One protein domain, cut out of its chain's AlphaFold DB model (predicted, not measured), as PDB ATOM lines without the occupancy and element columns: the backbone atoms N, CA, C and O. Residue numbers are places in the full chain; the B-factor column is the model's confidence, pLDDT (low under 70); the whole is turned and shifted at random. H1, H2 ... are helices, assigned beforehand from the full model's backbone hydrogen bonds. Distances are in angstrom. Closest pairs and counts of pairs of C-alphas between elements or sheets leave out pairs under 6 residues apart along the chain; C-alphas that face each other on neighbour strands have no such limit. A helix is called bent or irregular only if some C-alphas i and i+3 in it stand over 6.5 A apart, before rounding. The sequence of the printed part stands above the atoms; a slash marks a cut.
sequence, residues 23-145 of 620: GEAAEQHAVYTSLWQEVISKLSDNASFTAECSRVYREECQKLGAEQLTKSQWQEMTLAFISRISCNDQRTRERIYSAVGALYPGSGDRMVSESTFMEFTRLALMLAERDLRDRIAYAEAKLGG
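Overview. This is residues 23 to 145 of the 620 residues of the protein "Hypothetical protein" of Alexandrium monilatum (UniProt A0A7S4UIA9). One long helix, H5, runs along the long axis of an elongated helical domain; H1 runs back along one side of it, and H2 turns off from H1 at a corner, the two forming an L, to cross H5 near its first residues. The shorter helical hairpin of H3 and H4 packs on another side of H5, chiefly through H4, while the first residues of H1 and the last of H5 reach beyond that hairpin together. The 123 printed residues include five named helices, in the order H1 to H5, and no named strand; the class is all helix. The whole is compact, with a radius of gyration of the C-alphas of 15.9 A, and spans 54 by 28 by 21 A.

Along the chain. H1, residues 23 to 44, begins with C-alpha 23 at (132.495, 168.058, 153.424) and is 31.3 A long. H2, residues 46 to 64, measures 26.8 A. H3 takes residues 71 to 85 and is irregular, with C-alphas 77 and 80 7.0 A apart. H4 takes residues 90 to 103, with C-alpha 90 at (147.401, 149.710, 158.952). H5, residues 114 to 143, is the longest at 42.8 A and ends with C-alpha 143 at (131.996, 168.445, 162.847).

Arrangement. H5 is the hub and touches the other four helices. H1 touches it, opposite ways at a shallow tilt of 30 degrees, the closest C-alphas being those of His 29 and Ala 139, 5.7 A apart. H1 and H2 only just touch, with 3 pairs of C-alphas within 8 A, and only at the corner by their link; the closest are Lys 42 and Phe 49, 6.0 A, and the lines are about perpendicular at 90 degrees. H2 touches H5 with residues 50 to 57 alone, at a steep tilt of 60 degrees; the C-alphas of Cys 53 and Met 118 are closest, 6.0 A. H2 and H3 are near each other. H3, H4 and H5 form an up-and-down bundle, each helix running against the one before. In the hairpin of H3 and H4 the closest C-alphas are those of Ile 82 and Arg 93, 6.4 A. H4 and H5, also a hairpin, touch at Ile 96 and Ala 124, their closest C-alphas, 5.4 A; the tilt of 35.1 degrees is only just steep. H1 and H4 are apart. Every O i to N i+4 pair is within hydrogen-bond range in H1, H2, H4 and H5, and 9 of 11 in H3.

Size, cuts and confidence. The C-alphas farthest apart are those of Gly 65 and Gly 145, 55.6 A. The printed part has no cut and no long link. Residues 69 to 70 pair antiparallel with residues 111 to 112. The mean pLDDT of the printed part is 95.7, and no printed residue is under 70.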
ATOM      1  N   GLY A  23     133.215 169.210 153.980       83.12
ATOM      2  CA  GLY A  23     132.495 168.058 153.424       83.12
ATOM      3  C   GLY A  23     133.166 166.693 153.645       83.12
ATOM      4  O   GLY A  23     132.471 165.729 153.946       83.12
ATOM      5  N   GLU A  24     134.497 166.593 153.598       85.19
ATOM      6  CA  GLU A  24     135.218 165.319 153.759       85.19
ATOM      7  C   GLU A  24     135.033 164.723 155.159       85.19
ATOM      8  O   GLU A  24     134.941 163.509 155.311       85.19
ATOM      9  N   ALA A  25     134.945 165.560 156.199       87.62
ATOM     10  CA  ALA A  25     134.693 165.085 157.559       87.62
ATOM     11  C   ALA A  25     133.285 164.476 157.704       87.62
ATOM     12  O   ALA A  25     133.118 163.475 158.402       87.62
ATOM     13  N   ALA A  26     132.289 165.052 157.023       92.38
ATOM     14  CA  ALA A  26     130.925 164.532 157.002       92.38
ATOM     15  C   ALA A  26     130.832 163.226 156.198       92.38
ATOM     16  O   ALA A  26     130.198 162.272 156.647       92.38
ATOM     17  N   GLU A  27     131.514 163.147 155.054       92.12
ATOM     18  CA  GLU A  27     131.608 161.918 154.257       92.12
ATOM     19  C   GLU A  27     132.307 160.797 155.035       92.12
ATOM     20  O   GLU A  27     131.799 159.678 155.104       92.12
ATOM     21  N   GLN A  28     133.427 161.097 155.702       91.44
ATOM     22  CA  GLN A  28     134.123 160.133 156.557       91.44
ATOM     23  C   GLN A  28     133.251 159.662 157.722       91.44
ATOM     24  O   GLN A  28     133.208 158.464 158.002       91.44
ATOM     25  N   HIS A  29     132.524 160.573 158.379       94.75
ATOM     26  CA  HIS A  29     131.573 160.217 159.435       94.75
ATOM     27  C   HIS A  29     130.490 159.262 158.919       94.75
ATOM     28  O   HIS A  29     130.233 158.233 159.553       94.75
ATOM     29  N   ALA A  30     129.917 159.540 157.745       95.44
ATOM     30  CA  ALA A  30     128.911 158.684 157.125       95.44
ATOM     31  C   ALA A  30     129.467 157.288 156.787       95.44
ATOM     32  O   ALA A  30     128.827 156.280 157.099       95.44
ATOM     33  N   VAL A  31     130.677 157.214 156.219       93.69
ATOM     34  CA  VAL A  31     131.357 155.946 155.898       93.69
ATOM     35  C   VAL A  31     131.630 155.129 157.161       93.69
ATOM     36  O   VAL A  31     131.278 153.949 157.215       93.69
ATOM     37  N   TYR A  32     132.204 155.739 158.204       96.25
ATOM     38  CA  TYR A  32     132.491 155.038 159.458       96.25
ATOM     39  C   TYR A  32     131.216 154.567 160.151       96.25
ATOM     40  O   TYR A  32     131.168 153.435 160.628       96.25
ATOM     41  N   THR A  33     130.170 155.393 160.157       97.00
ATOM     42  CA  THR A  33     128.871 155.032 160.732       97.00
ATOM     43  C   THR A  33     128.251 153.850 159.990       97.00
ATOM     44  O   THR A  33     127.773 152.915 160.628       97.00
ATOM     45  N   SER A  34     128.300 153.847 158.654       97.00
ATOM     46  CA  SER A  34     127.796 152.737 157.840       97.00
ATOM     47  C   SER A  34     128.543 151.428 158.126       97.00
ATOM     48  O   SER A  34     127.906 150.414 158.418       97.00
ATOM     49  N   LEU A  35     129.881 151.458 158.140       96.75
ATOM     50  CA  LEU A  35     130.707 150.289 158.466       96.75
ATOM     51  C   LEU A  35     130.478 149.801 159.899       96.75
ATOM     52  O   LEU A  35     130.405 148.598 160.145       96.75
ATOM     53  N   TRP A  36     130.329 150.720 160.852       97.62
ATOM     54  CA  TRP A  36     130.049 150.375 162.240       97.62
ATOM     55  C   TRP A  36     128.697 149.670 162.386       97.62
ATOM     56  O   TRP A  36     128.619 148.642 163.057       97.62
ATOM     57  N   GLN A  37     127.651 150.148 161.703       97.62
ATOM     58  CA  GLN A  37     126.344 149.480 161.678       97.62
ATOM     59  C   GLN A  37     126.412 148.093 161.029       97.62
ATOM     60  O   GLN A  37     125.796 147.154 161.534       97.62
ATOM     61  N   GLU A  38     127.192 147.929 159.954       96.44
ATOM     62  CA  GLU A  38     127.437 146.621 159.327       96.44
ATOM     63  C   GLU A  38     128.072 145.642 160.334       96.44
ATOM     64  O   GLU A  38     127.570 144.532 160.532       96.44
ATOM     65  N   VAL A  39     129.125 146.078 161.034       97.38
ATOM     66  CA  VAL A  39     129.825 145.273 162.047       97.38
ATOM     67  C   VAL A  39     128.911 144.925 163.227       97.38
ATOM     68  O   VAL A  39     128.861 143.766 163.639       97.38
ATOM     69  N   ILE A  40     128.157 145.893 163.756       97.81
ATOM     70  CA  ILE A  40     127.217 145.672 164.863       97.81
ATOM     71  C   ILE A  40     126.102 144.712 164.452       97.81
ATOM     72  O   ILE A  40     125.784 143.798 165.212       97.81
ATOM     73  N   SER A  41     125.547 144.865 163.248       97.06
ATOM     74  CA  SER A  41     124.522 143.965 162.714       97.06
ATOM     75  C   SER A  41     125.025 142.517 162.693       97.06
ATOM     76  O   SER A  41     124.395 141.637 163.287       97.06
ATOM     77  N   LYS A  42     126.233 142.283 162.152       96.75
ATOM     78  CA  LYS A  42     126.883 140.960 162.141       96.75
ATOM     79  C   LYS A  42     127.162 140.417 163.544       96.75
ATOM     80  O   LYS A  42     126.957 139.233 163.787       96.75
ATOM     81  N   LEU A  43     127.615 141.255 164.475       97.19
ATOM     82  CA  LEU A  43     127.886 140.832 165.853       97.19
ATOM     83  C   LEU A  43     126.606 140.550 166.659       97.19
ATOM     84  O   LEU A  43     126.642 139.728 167.576       97.19
ATOM     85  N   SER A  44     125.493 141.216 166.338       97.69
ATOM     86  CA  SER A  44     124.223 141.094 167.066       97.69
ATOM     87  C   SER A  44     123.464 139.800 166.755       97.69
ATOM     88  O   SER A  44     122.835 139.228 167.648       97.69
ATOM     89  N   ASP A  45     123.570 139.293 165.525       97.62
ATOM     90  CA  ASP A  45     122.963 138.030 165.111       97.62
ATOM     91  C   ASP A  45     123.980 136.883 165.193       97.62
ATOM     92  O   ASP A  45     124.601 136.473 164.211       97.62
ATOM     93  N   ASN A  46     124.152 136.346 166.404       97.00
ATOM     94  CA  ASN A  46     125.082 135.245 166.667       97.00
ATOM     95  C   ASN A  46     124.785 133.997 165.809       97.00
ATOM     96  O   ASN A  46     125.712 133.296 165.408       97.00
ATOM     97  N   ALA A  47     123.511 133.718 165.519       97.88
ATOM     98  CA  ALA A  47     123.127 132.545 164.739       97.88
ATOM     99  C   ALA A  47     123.541 132.704 163.270       97.88
ATOM    100  O   ALA A  47     124.198 131.818 162.722       97.88
ATOM    101  N   SER A  48     123.224 133.854 162.667       97.00
ATOM    102  CA  SER A  48     123.635 134.184 161.300       97.00
ATOM    103  C   SER A  48     125.156 134.264 161.167       97.00
ATOM    104  O   SER A  48     125.725 133.647 160.268       97.00
ATOM    105  N   PHE A  49     125.836 134.914 162.119       97.69
ATOM    106  CA  PHE A  49     127.299 134.991 162.159       97.69
ATOM    107  C   PHE A  49     127.958 133.607 162.199       97.69
ATOM    108  O   PHE A  49     128.892 133.340 161.444       97.69
ATOM    109  N   THR A  50     127.463 132.724 163.070       97.88
ATOM    110  CA  THR A  50     127.962 131.347 163.196       97.88
ATOM    111  C   THR A  50     127.756 130.591 161.886       97.88
ATOM    112  O   THR A  50     128.703 130.010 161.365       97.88
ATOM    113  N   ALA A  51     126.552 130.650 161.305       98.06
ATOM    114  CA  ALA A  51     126.243 129.969 160.049       98.06
ATOM    115  C   ALA A  51     127.116 130.460 158.879       98.06
ATOM    116  O   ALA A  51     127.610 129.651 158.094       98.06
ATOM    117  N   GLU A  52     127.338 131.772 158.774       97.50
ATOM    118  CA  GLU A  52     128.188 132.375 157.746       97.50
ATOM    119  C   GLU A  52     129.656 131.976 157.915       97.50
ATOM    120  O   GLU A  52     130.276 131.538 156.948       97.50
ATOM    121  N   CYS A  53     130.201 132.053 159.133       97.94
ATOM    122  CA  CYS A  53     131.583 131.657 159.398       97.94
ATOM    123  C   CYS A  53     131.812 130.163 159.145       97.94
ATOM    124  O   CYS A  53     132.800 129.801 158.511       97.94
ATOM    125  N   SER A  54     130.892 129.303 159.591       98.31
ATOM    126  CA  SER A  54     130.920 127.863 159.316       98.31
ATOM    127  C   SER A  54     130.908 127.565 157.819       98.31
ATOM    128  O   SER A  54     131.673 126.725 157.346       98.31
ATOM    129  N   ARG A  55     130.053 128.262 157.057       98.38
ATOM    130  CA  ARG A  55     129.979 128.111 155.601       98.38
ATOM    131  C   ARG A  55     131.301 128.506 154.940       98.38
ATOM    132  O   ARG A  55     131.872 127.683 154.233       98.38
ATOM    133  N   VAL A  56     131.802 129.711 155.223       97.69
ATOM    134  CA  VAL A  56     133.056 130.235 154.648       97.69
ATOM    135  C   VAL A  56     134.243 129.331 154.986       97.69
ATOM    136  O   VAL A  56     135.041 129.005 154.113       97.69
ATOM    137  N   TYR A  57     134.333 128.865 156.235       98.44
ATOM    138  CA  TYR A  57     135.381 127.941 156.663       98.44
ATOM    139  C   TYR A  57     135.373 126.645 155.841       98.44
ATOM    140  O   TYR A  57     136.413 126.224 155.337       98.44
ATOM    141  N   ARG A  58     134.202 126.017 155.668       98.44
ATOM    142  CA  ARG A  58     134.081 124.756 154.916       98.44
ATOM    143  C   ARG A  58     134.346 124.937 153.426       98.44
ATOM    144  O   ARG A  58     135.009 124.086 152.842       98.44
ATOM    145  N   GLU A  59     133.855 126.025 152.834       98.38
ATOM    146  CA  GLU A  59     134.101 126.363 151.427       98.38
ATOM    147  C   GLU A  59     135.603 126.528 151.152       98.38
ATOM    148  O   GLU A  59     136.115 125.955 150.187       98.38
ATOM    149  N   GLU A  60     136.342 127.221 152.025       97.94
ATOM    150  CA  GLU A  60     137.791 127.374 151.851       97.94
ATOM    151  C   GLU A  60     138.579 126.098 152.165       97.94
ATOM    152  O   GLU A  60     139.507 125.772 151.424       97.94
ATOM    153  N   CYS A  61     138.195 125.316 153.182       98.06
ATOM    154  CA  CYS A  61     138.779 123.986 153.399       98.06
ATOM    155  C   CYS A  61     138.609 123.095 152.157       98.06
ATOM    156  O   CYS A  61     139.569 122.475 151.694       98.06
ATOM    157  N   GLN A  62     137.407 123.079 151.568       98.38
ATOM    158  CA  GLN A  62     137.110 122.314 150.358       98.38
ATOM    159  C   GLN A  62     137.939 122.796 149.161       98.38
ATOM    160  O   GLN A  62     138.489 121.976 148.427       98.38
ATOM    161  N   LYS A  63     138.057 124.114 148.971       97.88
ATOM    162  CA  LYS A  63     138.830 124.726 147.883       97.88
ATOM    163  C   LYS A  63     140.328 124.439 147.983       97.88
ATOM    164  O   LYS A  63     140.977 124.249 146.958       97.88
ATOM    165  N   LEU A  64     140.867 124.385 149.199       97.31
ATOM    166  CA  LEU A  64     142.277 124.083 149.456       97.31
ATOM    167  C   LEU A  64     142.570 122.577 149.535       97.31
ATOM    168  O   LEU A  64     143.737 122.194 149.588       97.31
ATOM    169  N   GLY A  65     141.541 121.722 149.554       97.81
ATOM    170  CA  GLY A  65     141.699 120.283 149.771       97.81
ATOM    171  C   GLY A  65     142.277 119.950 151.151       97.81
ATOM    172  O   GLY A  65     142.980 118.952 151.297       97.81
ATOM    173  N   ALA A  66     142.020 120.799 152.149       97.75
ATOM    174  CA  ALA A  66     142.544 120.671 153.503       97.75
ATOM    175  C   ALA A  66     141.415 120.357 154.495       97.75
ATOM    176  O   ALA A  66     140.303 120.860 154.369       97.75
ATOM    177  N   GLU A  67     141.703 119.552 155.521       98.00
ATOM    178  CA  GLU A  67     140.735 119.283 156.596       98.00
ATOM    179  C   GLU A  67     140.538 120.500 157.512       98.00
ATOM    180  O   GLU A  67     139.445 120.743 158.030       98.00
ATOM    181  N   GLN A  68     141.605 121.273 157.721       98.25
ATOM    182  CA  GLN A  68     141.613 122.472 158.552       98.25
ATOM    183  C   GLN A  68     142.439 123.570 157.894       98.25
ATOM    184  O   GLN A  68     143.414 123.291 157.195       98.25
ATOM    185  N   LEU A  69     142.056 124.818 158.156       98.31
ATOM    186  CA  LEU A  69     142.826 125.974 157.717       98.31
ATOM    187  C   LEU A  69     144.046 126.159 158.618       98.31
ATOM    188  O   LEU A  69     144.004 125.859 159.806       98.31
ATOM    189  N   THR A  70     145.128 126.714 158.092       98.44
ATOM    190  CA  THR A  70     146.237 127.209 158.913       98.44
ATOM    191  C   THR A  70     145.972 128.643 159.369       98.44
ATOM    192  O   THR A  70     145.175 129.382 158.781       98.44
ATOM    193  N   LYS A  71     146.671 129.092 160.415       98.00
ATOM    194  CA  LYS A  71     146.604 130.482 160.887       98.00
ATOM    195  C   LYS A  71     146.976 131.479 159.785       98.00
ATOM    196  O   LYS A  71     146.350 132.532 159.696       98.00
ATOM    197  N   SER A  72     147.952 131.147 158.938       97.88
ATOM    198  CA  SER A  72     148.328 131.962 157.776       97.88
ATOM    199  C   SER A  72     147.190 132.061 156.757       97.88
ATOM    200  O   SER A  72     146.887 133.155 156.294       97.88
ATOM    201  N   GLN A  73     146.513 130.948 156.455       98.12
ATOM    202  CA  GLN A  73     145.365 130.934 155.538       98.12
ATOM    203  C   GLN A  73     144.188 131.745 156.091       98.12
ATOM    204  O   GLN A  73     143.547 132.495 155.356       98.12
ATOM    205  N   TRP A  74     143.937 131.665 157.404       97.81
ATOM    206  CA  TRP A  74     142.962 132.535 158.065       97.81
ATOM    207  C   TRP A  74     143.316 134.021 157.891       97.81
ATOM    208  O   TRP A  74     142.444 134.823 157.548       97.81
ATOM    209  N   GLN A  75     144.585 134.399 158.097       97.38
ATOM    210  CA  GLN A  75     145.040 135.784 157.924       97.38
ATOM    211  C   GLN A  75     144.856 136.270 156.483       97.38
ATOM    212  O   GLN A  75     144.352 137.372 156.285       97.38
ATOM    213  N   GLU A  76     145.226 135.448 155.500       96.00
ATOM    214  CA  GLU A  76     145.126 135.770 154.074       96.00
ATOM    215  C   GLU A  76     143.673 135.964 153.629       96.00
ATOM    216  O   GLU A  76     143.339 137.006 153.063       96.00
ATOM    217  N   MET A  77     142.779 135.027 153.965       96.56
ATOM    218  CA  MET A  77     141.362 135.144 153.607       96.56
ATOM    219  C   MET A  77     140.709 136.367 154.260       96.56
ATOM    220  O   MET A  77     139.907 137.068 153.639       96.56
ATOM    221  N   THR A  78     141.034 136.639 155.524       96.94
ATOM    222  CA  THR A  78     140.435 137.767 156.249       96.94
ATOM    223  C   THR A  78     141.072 139.110 155.897       96.94
ATOM    224  O   THR A  78     140.540 140.139 156.305       96.94
ATOM    225  N   LEU A  79     142.156 139.148 155.113       95.25
ATOM    226  CA  LEU A  79     142.912 140.371 154.829       95.25
ATOM    227  C   LEU A  79     142.084 141.440 154.122       95.25
ATOM    228  O   LEU A  79     142.092 142.597 154.549       95.25
ATOM    229  N   ALA A  80     141.360 141.069 153.066       89.12
ATOM    230  CA  ALA A  80     140.520 142.008 152.325       89.12
ATOM    231  C   ALA A  80     139.387 142.547 153.213       89.12
ATOM    232  O   ALA A  80     139.139 143.753 153.258       89.12
ATOM    233  N   PHE A  81     138.759 141.660 153.988       94.44
ATOM    234  CA  PHE A  81     137.692 142.015 154.917       94.44
ATOM    235  C   PHE A  81     138.179 142.944 156.039       94.44
ATOM    236  O   PHE A  81     137.595 144.004 156.257       94.44
ATOM    237  N   ILE A  82     139.286 142.596 156.705       96.25
ATOM    238  CA  ILE A  82     139.895 143.403 157.768       96.25
ATOM    239  C   ILE A  82     140.348 144.758 157.217       96.25
ATOM    240  O   ILE A  82     140.147 145.781 157.870       96.25
ATOM    241  N   SER A  83     140.913 144.796 156.009       93.50
ATOM    242  CA  SER A  83     141.320 146.052 155.365       93.50
ATOM    243  C   SER A  83     140.106 146.941 155.069       93.50
ATOM    244  O   SER A  83     140.143 148.131 155.363       93.50
ATOM    245  N   ARG A  84     138.979 146.369 154.623       93.31
ATOM    246  CA  ARG A  84     137.724 147.115 154.442       93.31
ATOM    247  C   ARG A  84     137.189 147.689 155.759       93.31
ATOM    248  O   ARG A  84     136.961 148.892 155.834       93.31
ATOM    249  N   ILE A  85     137.012 146.870 156.802       93.25
ATOM    250  CA  ILE A  85     136.421 147.336 158.078       93.25
ATOM    251  C   ILE A  85     137.340 148.289 158.856       93.25
ATOM    252  O   ILE A  85     136.861 149.082 159.656       93.25
ATOM    253  N   SER A  86     138.653 148.244 158.608       92.62
ATOM    254  CA  SER A  86     139.624 149.201 159.160       92.62
ATOM    255  C   SER A  86     139.787 150.463 158.308       92.62
ATOM    256  O   SER A  86     140.594 151.326 158.652       92.62
ATOM    257  N   CYS A  87     139.043 150.600 157.202       90.88
ATOM    258  CA  CYS A  87     139.206 151.692 156.236       90.88
ATOM    259  C   CYS A  87     140.656 151.815 155.732       90.88
ATOM    260  O   CYS A  87     141.196 152.914 155.636       90.88
ATOM    261  N   ASN A  88     141.295 150.673 155.469       88.62
ATOM    262  CA  ASN A  88     142.708 150.527 155.110       88.62
ATOM    263  C   ASN A  88     143.698 151.079 156.150       88.62
ATOM    264  O   ASN A  88     144.871 151.279 155.831       88.62
ATOM    265  N   ASP A  89     143.273 151.290 157.398       90.69
ATOM    266  CA  ASP A  89     144.193 151.696 158.451       90.69
ATOM    267  C   ASP A  89     145.080 150.532 158.905       90.69
ATOM    268  O   ASP A  89     144.644 149.563 159.540       90.69
ATOM    269  N   GLN A  90     146.371 150.683 158.620       90.69
ATOM    270  CA  GLN A  90     147.401 149.710 158.952       90.69
ATOM    271  C   GLN A  90     147.455 149.417 160.451       90.69
ATOM    272  O   GLN A  90     147.629 148.263 160.845       90.69
ATOM    273  N   ARG A  91     147.275 150.436 161.296       90.50
ATOM    274  CA  ARG A  91     147.418 150.291 162.746       90.50
ATOM    275  C   ARG A  91     146.318 149.413 163.335       90.50
ATOM    276  O   ARG A  91     146.611 148.526 164.138       90.50
ATOM    277  N   THR A  92     145.066 149.621 162.933       92.69
ATOM    278  CA  THR A  92     143.947 148.765 163.352       92.69
ATOM    279  C   THR A  92     144.113 147.339 162.841       92.69
ATOM    280  O   THR A  92     143.930 146.392 163.610       92.69
ATOM    281  N   ARG A  93     144.552 147.166 161.589       96.50
ATOM    282  CA  ARG A  93     144.851 145.846 161.016       96.50
ATOM    283  C   ARG A  93     145.926 145.095 161.808       96.50
ATOM    284  O   ARG A  93     145.715 143.948 162.203       96.50
ATOM    285  N   GLU A  94     147.053 145.742 162.098       95.12
ATOM    286  CA  GLU A  94     148.127 145.166 162.917       95.12
ATOM    287  C   GLU A  94     147.651 144.835 164.331       95.12
ATOM    288  O   GLU A  94     147.973 143.772 164.859       95.12
ATOM    289  N   ARG A  95     146.833 145.704 164.935       96.00
ATOM    290  CA  ARG A  95     146.259 145.473 166.266       96.00
ATOM    291  C   ARG A  95     145.371 144.231 166.295       96.00
ATOM    292  O   ARG A  95     145.462 143.456 167.245       96.00
ATOM    293  N   ILE A  96     144.555 144.023 165.261       97.31
ATOM    294  CA  ILE A  96     143.712 142.830 165.113       97.31
ATOM    295  C   ILE A  96     144.579 141.572 165.017       97.31
ATOM    296  O   ILE A  96     144.419 140.650 165.821       97.31
ATOM    297  N   TYR A  97     145.541 141.537 164.092       97.44
ATOM    298  CA  TYR A  97     146.389 140.356 163.911       97.44
ATOM    299  C   TYR A  97     147.316 140.094 165.097       97.44
ATOM    300  O   TYR A  97     147.544 138.936 165.451       97.44
ATOM    301  N   SER A  98     147.795 141.143 165.766       97.06
ATOM    302  CA  SER A  98     148.558 141.020 167.006       97.06
ATOM    303  C   SER A  98     147.705 140.452 168.140       97.06
ATOM    304  O   SER A  98     148.206 139.632 168.906       97.06
ATOM    305  N   ALA A  99     146.433 140.848 168.259       97.31
ATOM    306  CA  ALA A  99     145.531 140.321 169.282       97.31
ATOM    307  C   ALA A  99     145.214 138.837 169.050       97.31
ATOM    308  O   ALA A  99     145.298 138.039 169.984       97.31
ATOM    309  N   VAL A 100     144.943 138.442 167.802       97.00
ATOM    310  CA  VAL A 100     144.787 137.023 167.436       97.00
ATOM    311  C   VAL A 100     146.086 136.254 167.680       97.00
ATOM    312  O   VAL A 100     146.067 135.147 168.211       97.00
ATOM    313  N   GLY A 101     147.234 136.856 167.362       97.00
ATOM    314  CA  GLY A 101     148.547 136.284 167.643       97.00
ATOM    315  C   GLY A 101     148.808 136.040 169.130       97.00
ATOM    316  O   GLY A 101     149.418 135.027 169.466       97.00
ATOM    317  N   ALA A 102     148.314 136.924 169.999       97.00
ATOM    318  CA  ALA A 102     148.429 136.798 171.447       97.00
ATOM    319  C   ALA A 102     147.486 135.731 172.030       97.00
ATOM    320  O   ALA A 102     147.902 134.983 172.910       97.00
ATOM    321  N   LEU A 103     146.244 135.630 171.534       96.06
ATOM    322  CA  LEU A 103     145.303 134.582 171.961       96.06
ATOM    323  C   LEU A 103     145.688 133.197 171.437       96.06
ATOM    324  O   LEU A 103     145.429 132.189 172.091       96.06
ATOM    325  N   TYR A 104     146.320 133.146 170.265       96.75
ATOM    326  CA  TYR A 104     146.709 131.904 169.613       96.75
ATOM    327  C   TYR A 104     148.183 131.936 169.186       96.75
ATOM    328  O   TYR A 104     148.499 132.096 167.994       96.75
ATOM    329  N   PRO A 105     149.113 131.810 170.153       95.81
ATOM    330  CA  PRO A 105     150.546 131.834 169.879       95.81
ATOM    331  C   PRO A 105     150.973 130.599 169.075       95.81
ATOM    332  O   PRO A 105     150.374 129.532 169.180       95.81
ATOM    333  N   GLY A 106     152.013 130.728 168.256       94.81
ATOM    334  CA  GLY A 106     152.507 129.649 167.393       94.81
ATOM    335  C   GLY A 106     152.815 130.126 165.976       94.81
ATOM    336  O   GLY A 106     152.544 131.283 165.636       94.81
ATOM    337  N   SER A 107     153.397 129.232 165.172       96.50
ATOM    338  CA  SER A 107     153.719 129.491 163.764       96.50
ATOM    339  C   SER A 107     152.460 129.749 162.926       96.50
ATOM    340  O   SER A 107     151.338 129.426 163.330       96.50
ATOM    341  N   GLY A 108     152.651 130.338 161.742       93.31
ATOM    342  CA  GLY A 108     151.579 130.519 160.757       93.31
ATOM    343  C   GLY A 108     150.957 129.196 160.292       93.31
ATOM    344  O   GLY A 108     149.787 129.178 159.927       93.31
ATOM    345  N   ASP A 109     151.698 128.092 160.397       97.12
ATOM    346  CA  ASP A 109     151.266 126.748 159.986       97.12
ATOM    347  C   ASP A 109     150.380 126.042 161.018       97.12
ATOM    348  O   ASP A 109     149.935 124.916 160.802       97.12
ATOM    349  N   ARG A 110     150.120 126.673 162.170       97.19
ATOM    350  CA  ARG A 110     149.260 126.084 163.196       97.19
ATOM    351  C   ARG A 110     147.837 125.929 162.653       97.19
ATOM    352  O   ARG A 110     147.255 126.904 162.178       97.19
ATOM    353  N   MET A 111     147.290 124.720 162.765       98.19
ATOM    354  CA  MET A 111     145.925 124.399 162.343       98.19
ATOM    355  C   MET A 111     144.889 125.180 163.162       98.19
ATOM    356  O   MET A 111     145.031 125.337 164.375       98.19
ATOM    357  N   VAL A 112     143.848 125.654 162.491       98.31
ATOM    358  CA  VAL A 112     142.740 126.455 163.006       98.31
ATOM    359  C   VAL A 112     141.462 125.672 162.740       98.31
ATOM    360  O   VAL A 112     141.069 125.494 161.592       98.31
ATOM    361  N   SER A 113     140.810 125.218 163.811       98.44
ATOM    362  CA  SER A 113     139.505 124.555 163.727       98.44
ATOM    363  C   SER A 113     138.388 125.543 163.369       98.44
ATOM    364  O   SER A 113     138.529 126.748 163.572       98.44
ATOM    365  N   GLU A 114     137.226 125.032 162.948       98.38
ATOM    366  CA  GLU A 114     136.020 125.837 162.673       98.38
ATOM    367  C   GLU A 114     135.620 126.723 163.872       98.38
ATOM    368  O   GLU A 114     135.291 127.897 163.712       98.38
ATOM    369  N   SER A 115     135.721 126.207 165.104       98.19
ATOM    370  CA  SER A 115     135.455 126.994 166.319       98.19
ATOM    371  C   SER A 115     136.452 128.139 166.502       98.19
ATOM    372  O   SER A 115     136.063 129.275 166.768       98.19
ATOM    373  N   THR A 116     137.735 127.850 166.298       98.12
ATOM    374  CA  THR A 116     138.827 128.820 166.437       98.12
ATOM    375  C   THR A 116     138.721 129.909 165.364       98.12
ATOM    376  O   THR A 116     138.918 131.091 165.641       98.12
ATOM    377  N   PHE A 117     138.331 129.528 164.146       98.25
ATOM    378  CA  PHE A 117     138.041 130.436 163.042       98.25
ATOM    379  C   PHE A 117     136.976 131.476 163.420       98.25
ATOM    380  O   PHE A 117     137.160 132.680 163.210       98.25
ATOM    381  N   MET A 118     135.872 131.015 164.014       98.19
ATOM    382  CA  MET A 118     134.791 131.883 164.487       98.19
ATOM    383  C   MET A 118     135.254 132.818 165.604       98.19
ATOM    384  O   MET A 118     134.940 134.008 165.574       98.19
ATOM    385  N   GLU A 119     136.024 132.309 166.567       98.12
ATOM    386  CA  GLU A 119     136.572 133.110 167.666       98.12
ATOM    387  C   GLU A 119     137.496 134.222 167.161       98.12
ATOM    388  O   GLU A 119     137.354 135.372 167.580       98.12
ATOM    389  N   PHE A 120     138.393 133.919 166.218       98.06
ATOM    390  CA  PHE A 120     139.292 134.920 165.638       98.06
ATOM    391  C   PHE A 120     138.532 135.981 164.852       98.06
ATOM    392  O   PHE A 120     138.805 137.173 164.996       98.06
ATOM    393  N   THR A 121     137.556 135.561 164.050       98.00
ATOM    394  CA  THR A 121     136.741 136.471 163.238       98.00
ATOM    395  C   THR A 121     135.889 137.375 164.130       98.00
ATOM    396  O   THR A 121     135.825 138.585 163.914       98.00
ATOM    397  N   ARG A 122     135.312 136.826 165.207       98.25
ATOM    398  CA  ARG A 122     134.587 137.603 166.218       98.25
ATOM    399  C   ARG A 122     135.505 138.589 166.937       98.25
ATOM    400  O   ARG A 122     135.118 139.740 167.116       98.25
ATOM    401  N   LEU A 123     136.715 138.180 167.327       97.88
ATOM    402  CA  LEU A 123     137.693 139.080 167.943       97.88
ATOM    403  C   LEU A 123     138.063 140.236 167.007       97.88
ATOM    404  O   LEU A 123     138.072 141.387 167.442       97.88
ATOM    405  N   ALA A 124     138.338 139.938 165.735       97.44
ATOM    406  CA  ALA A 124     138.652 140.942 164.725       97.44
ATOM    407  C   ALA A 124     137.518 141.967 164.581       97.44
ATOM    408  O   ALA A 124     137.772 143.169 164.625       97.44
ATOM    409  N   LEU A 125     136.270 141.493 164.504       97.44
ATOM    410  CA  LEU A 125     135.085 142.346 164.446       97.44
ATOM    411  C   LEU A 125     134.903 143.204 165.702       97.44
ATOM    412  O   LEU A 125     134.623 144.389 165.576       97.44
ATOM    413  N   MET A 126     135.098 142.655 166.906       98.06
ATOM    414  CA  MET A 126     134.998 143.430 168.154       98.06
ATOM    415  C   MET A 126     136.063 144.532 168.248       98.06
ATOM    416  O   MET A 126     135.797 145.620 168.755       98.06
ATOM    417  N   LEU A 127     137.281 144.268 167.768       97.00
ATOM    418  CA  LEU A 127     138.346 145.271 167.742       97.00
ATOM    419  C   LEU A 127     138.085 146.352 166.689       97.00
ATOM    420  O   LEU A 127     138.310 147.528 166.977       97.00
ATOM    421  N   ALA A 128     137.588 145.969 165.511       96.19
ATOM    422  CA  ALA A 128     137.177 146.909 164.473       96.19
ATOM    423  C   ALA A 128     135.988 147.771 164.923       96.19
ATOM    424  O   ALA A 128     135.998 148.975 164.704       96.19
ATOM    425  N   GLU A 129     135.002 147.188 165.611       97.62
ATOM    426  CA  GLU A 129     133.858 147.905 166.184       97.62
ATOM    427  C   GLU A 129     134.307 149.020 167.128       97.62
ATOM    428  O   GLU A 129     133.893 150.170 166.970       97.62
ATOM    429  N   ARG A 130     135.193 148.693 168.076       97.38
ATOM    430  CA  ARG A 130     135.733 149.666 169.026       97.38
ATOM    431  C   ARG A 130     136.482 150.791 168.317       97.38
ATOM    432  O   ARG A 130     136.302 151.953 168.667       97.38
ATOM    433  N   ASP A 131     137.312 150.449 167.337       96.25
ATOM    434  CA  ASP A 131     138.091 151.430 166.582       96.25
ATOM    435  C   ASP A 131     137.204 152.349 165.730       96.25
ATOM    436  O   ASP A 131     137.384 153.565 165.734       96.25
ATOM    437  N   LEU A 132     136.189 151.795 165.059       96.00
ATOM    438  CA  LEU A 132     135.196 152.570 164.313       96.00
ATOM    439  C   LEU A 132     134.430 153.519 165.236       96.00
ATOM    440  O   LEU A 132     134.243 154.682 164.890       96.00
ATOM    441  N   ARG A 133     134.043 153.064 166.432       97.62
ATOM    442  CA  ARG A 133     133.383 153.908 167.434       97.62
ATOM    443  C   ARG A 133     134.266 155.086 167.862       97.62
ATOM    444  O   ARG A 133     133.779 156.214 167.921       97.62
ATOM    445  N   ASP A 134     135.554 154.842 168.105       95.38
ATOM    446  CA  ASP A 134     136.521 155.891 168.449       95.38
ATOM    447  C   ASP A 134     136.687 156.903 167.289       95.38
ATOM    448  O   ASP A 134     136.737 158.115 167.519       95.38
ATOM    449  N   ARG A 135     136.699 156.437 166.029       94.19
ATOM    450  CA  ARG A 135     136.765 157.303 164.833       94.19
ATOM    451  C   ARG A 135     135.501 158.122 164.604       94.19
ATOM    452  O   ARG A 135     135.610 159.290 164.244       94.19
ATOM    453  N   ILE A 136     134.323 157.535 164.812       95.75
ATOM    454  CA  ILE A 136     133.037 158.240 164.722       95.75
ATOM    455  C   ILE A 136     133.012 159.369 165.752       95.75
ATOM    456  O   ILE A 136     132.782 160.515 165.378       95.75
ATOM    457  N   ALA A 137     133.360 159.083 167.011       95.31
ATOM    458  CA  ALA A 137     133.423 160.099 168.062       95.31
ATOM    459  C   ALA A 137     134.412 161.232 167.722       95.31
ATOM    460  O   ALA A 137     134.136 162.406 167.968       95.31
ATOM    461  N   TYR A 138     135.555 160.896 167.115       93.06
ATOM    462  CA  TYR A 138     136.523 161.887 166.647       93.06
ATOM    463  C   TYR A 138     135.990 162.739 165.482       93.06
ATOM    464  O   TYR A 138     136.179 163.958 165.470       93.06
ATOM    465  N   ALA A 139     135.306 162.124 164.514       91.62
ATOM    466  CA  ALA A 139     134.692 162.827 163.391       91.62
ATOM    467  C   ALA A 139     133.545 163.748 163.851       91.62
ATOM    468  O   ALA A 139     133.446 164.882 163.388       91.62
ATOM    469  N   GLU A 140     132.736 163.317 164.822       93.19
ATOM    470  CA  GLU A 140     131.682 164.135 165.438       93.19
ATOM    471  C   GLU A 140     132.251 165.346 166.179       93.19
ATOM    472  O   GLU A 140     131.748 166.459 166.020       93.19
ATOM    473  N   ALA A 141     133.338 165.160 166.936       90.19
ATOM    474  CA  ALA A 141     134.022 166.262 167.610       90.19
ATOM    475  C   ALA A 141     134.534 167.313 166.608       90.19
ATOM    476  O   ALA A 141     134.406 168.513 166.848       90.19
ATOM    477  N   LYS A 142     135.055 166.872 165.454       88.94
ATOM    478  CA  LYS A 142     135.473 167.767 164.366       88.94
ATOM    479  C   LYS A 142     134.303 168.518 163.728       88.94
ATOM    480  O   LYS A 142     134.415 169.720 163.506       88.94
ATOM    481  N   LEU A 143     133.191 167.836 163.447       90.31
ATOM    482  CA  LEU A 143     131.996 168.445 162.847       90.31
ATOM    483  C   LEU A 143     131.335 169.470 163.775       90.31
ATOM    484  O   LEU A 143     130.807 170.476 163.309       90.31
ATOM    485  N   GLY A 144     131.394 169.246 165.089       86.19
ATOM    486  CA  GLY A 144     130.819 170.145 166.087       86.19
ATOM    487  C   GLY A 144     131.566 171.469 166.280       86.19
ATOM    488  O   GLY A 144     131.162 172.254 167.136       86.19
ATOM    489  N   GLY A 145     132.679 171.713 165.570       77.44
ATOM    490  CA  GLY A 145     133.512 172.916 165.723       77.44
ATOM    491  C   GLY A 145     134.176 173.063 167.100       77.44
ATOM    492  O   GLY A 145     134.980 173.968 167.314       77.44
TER     493      GLY A 145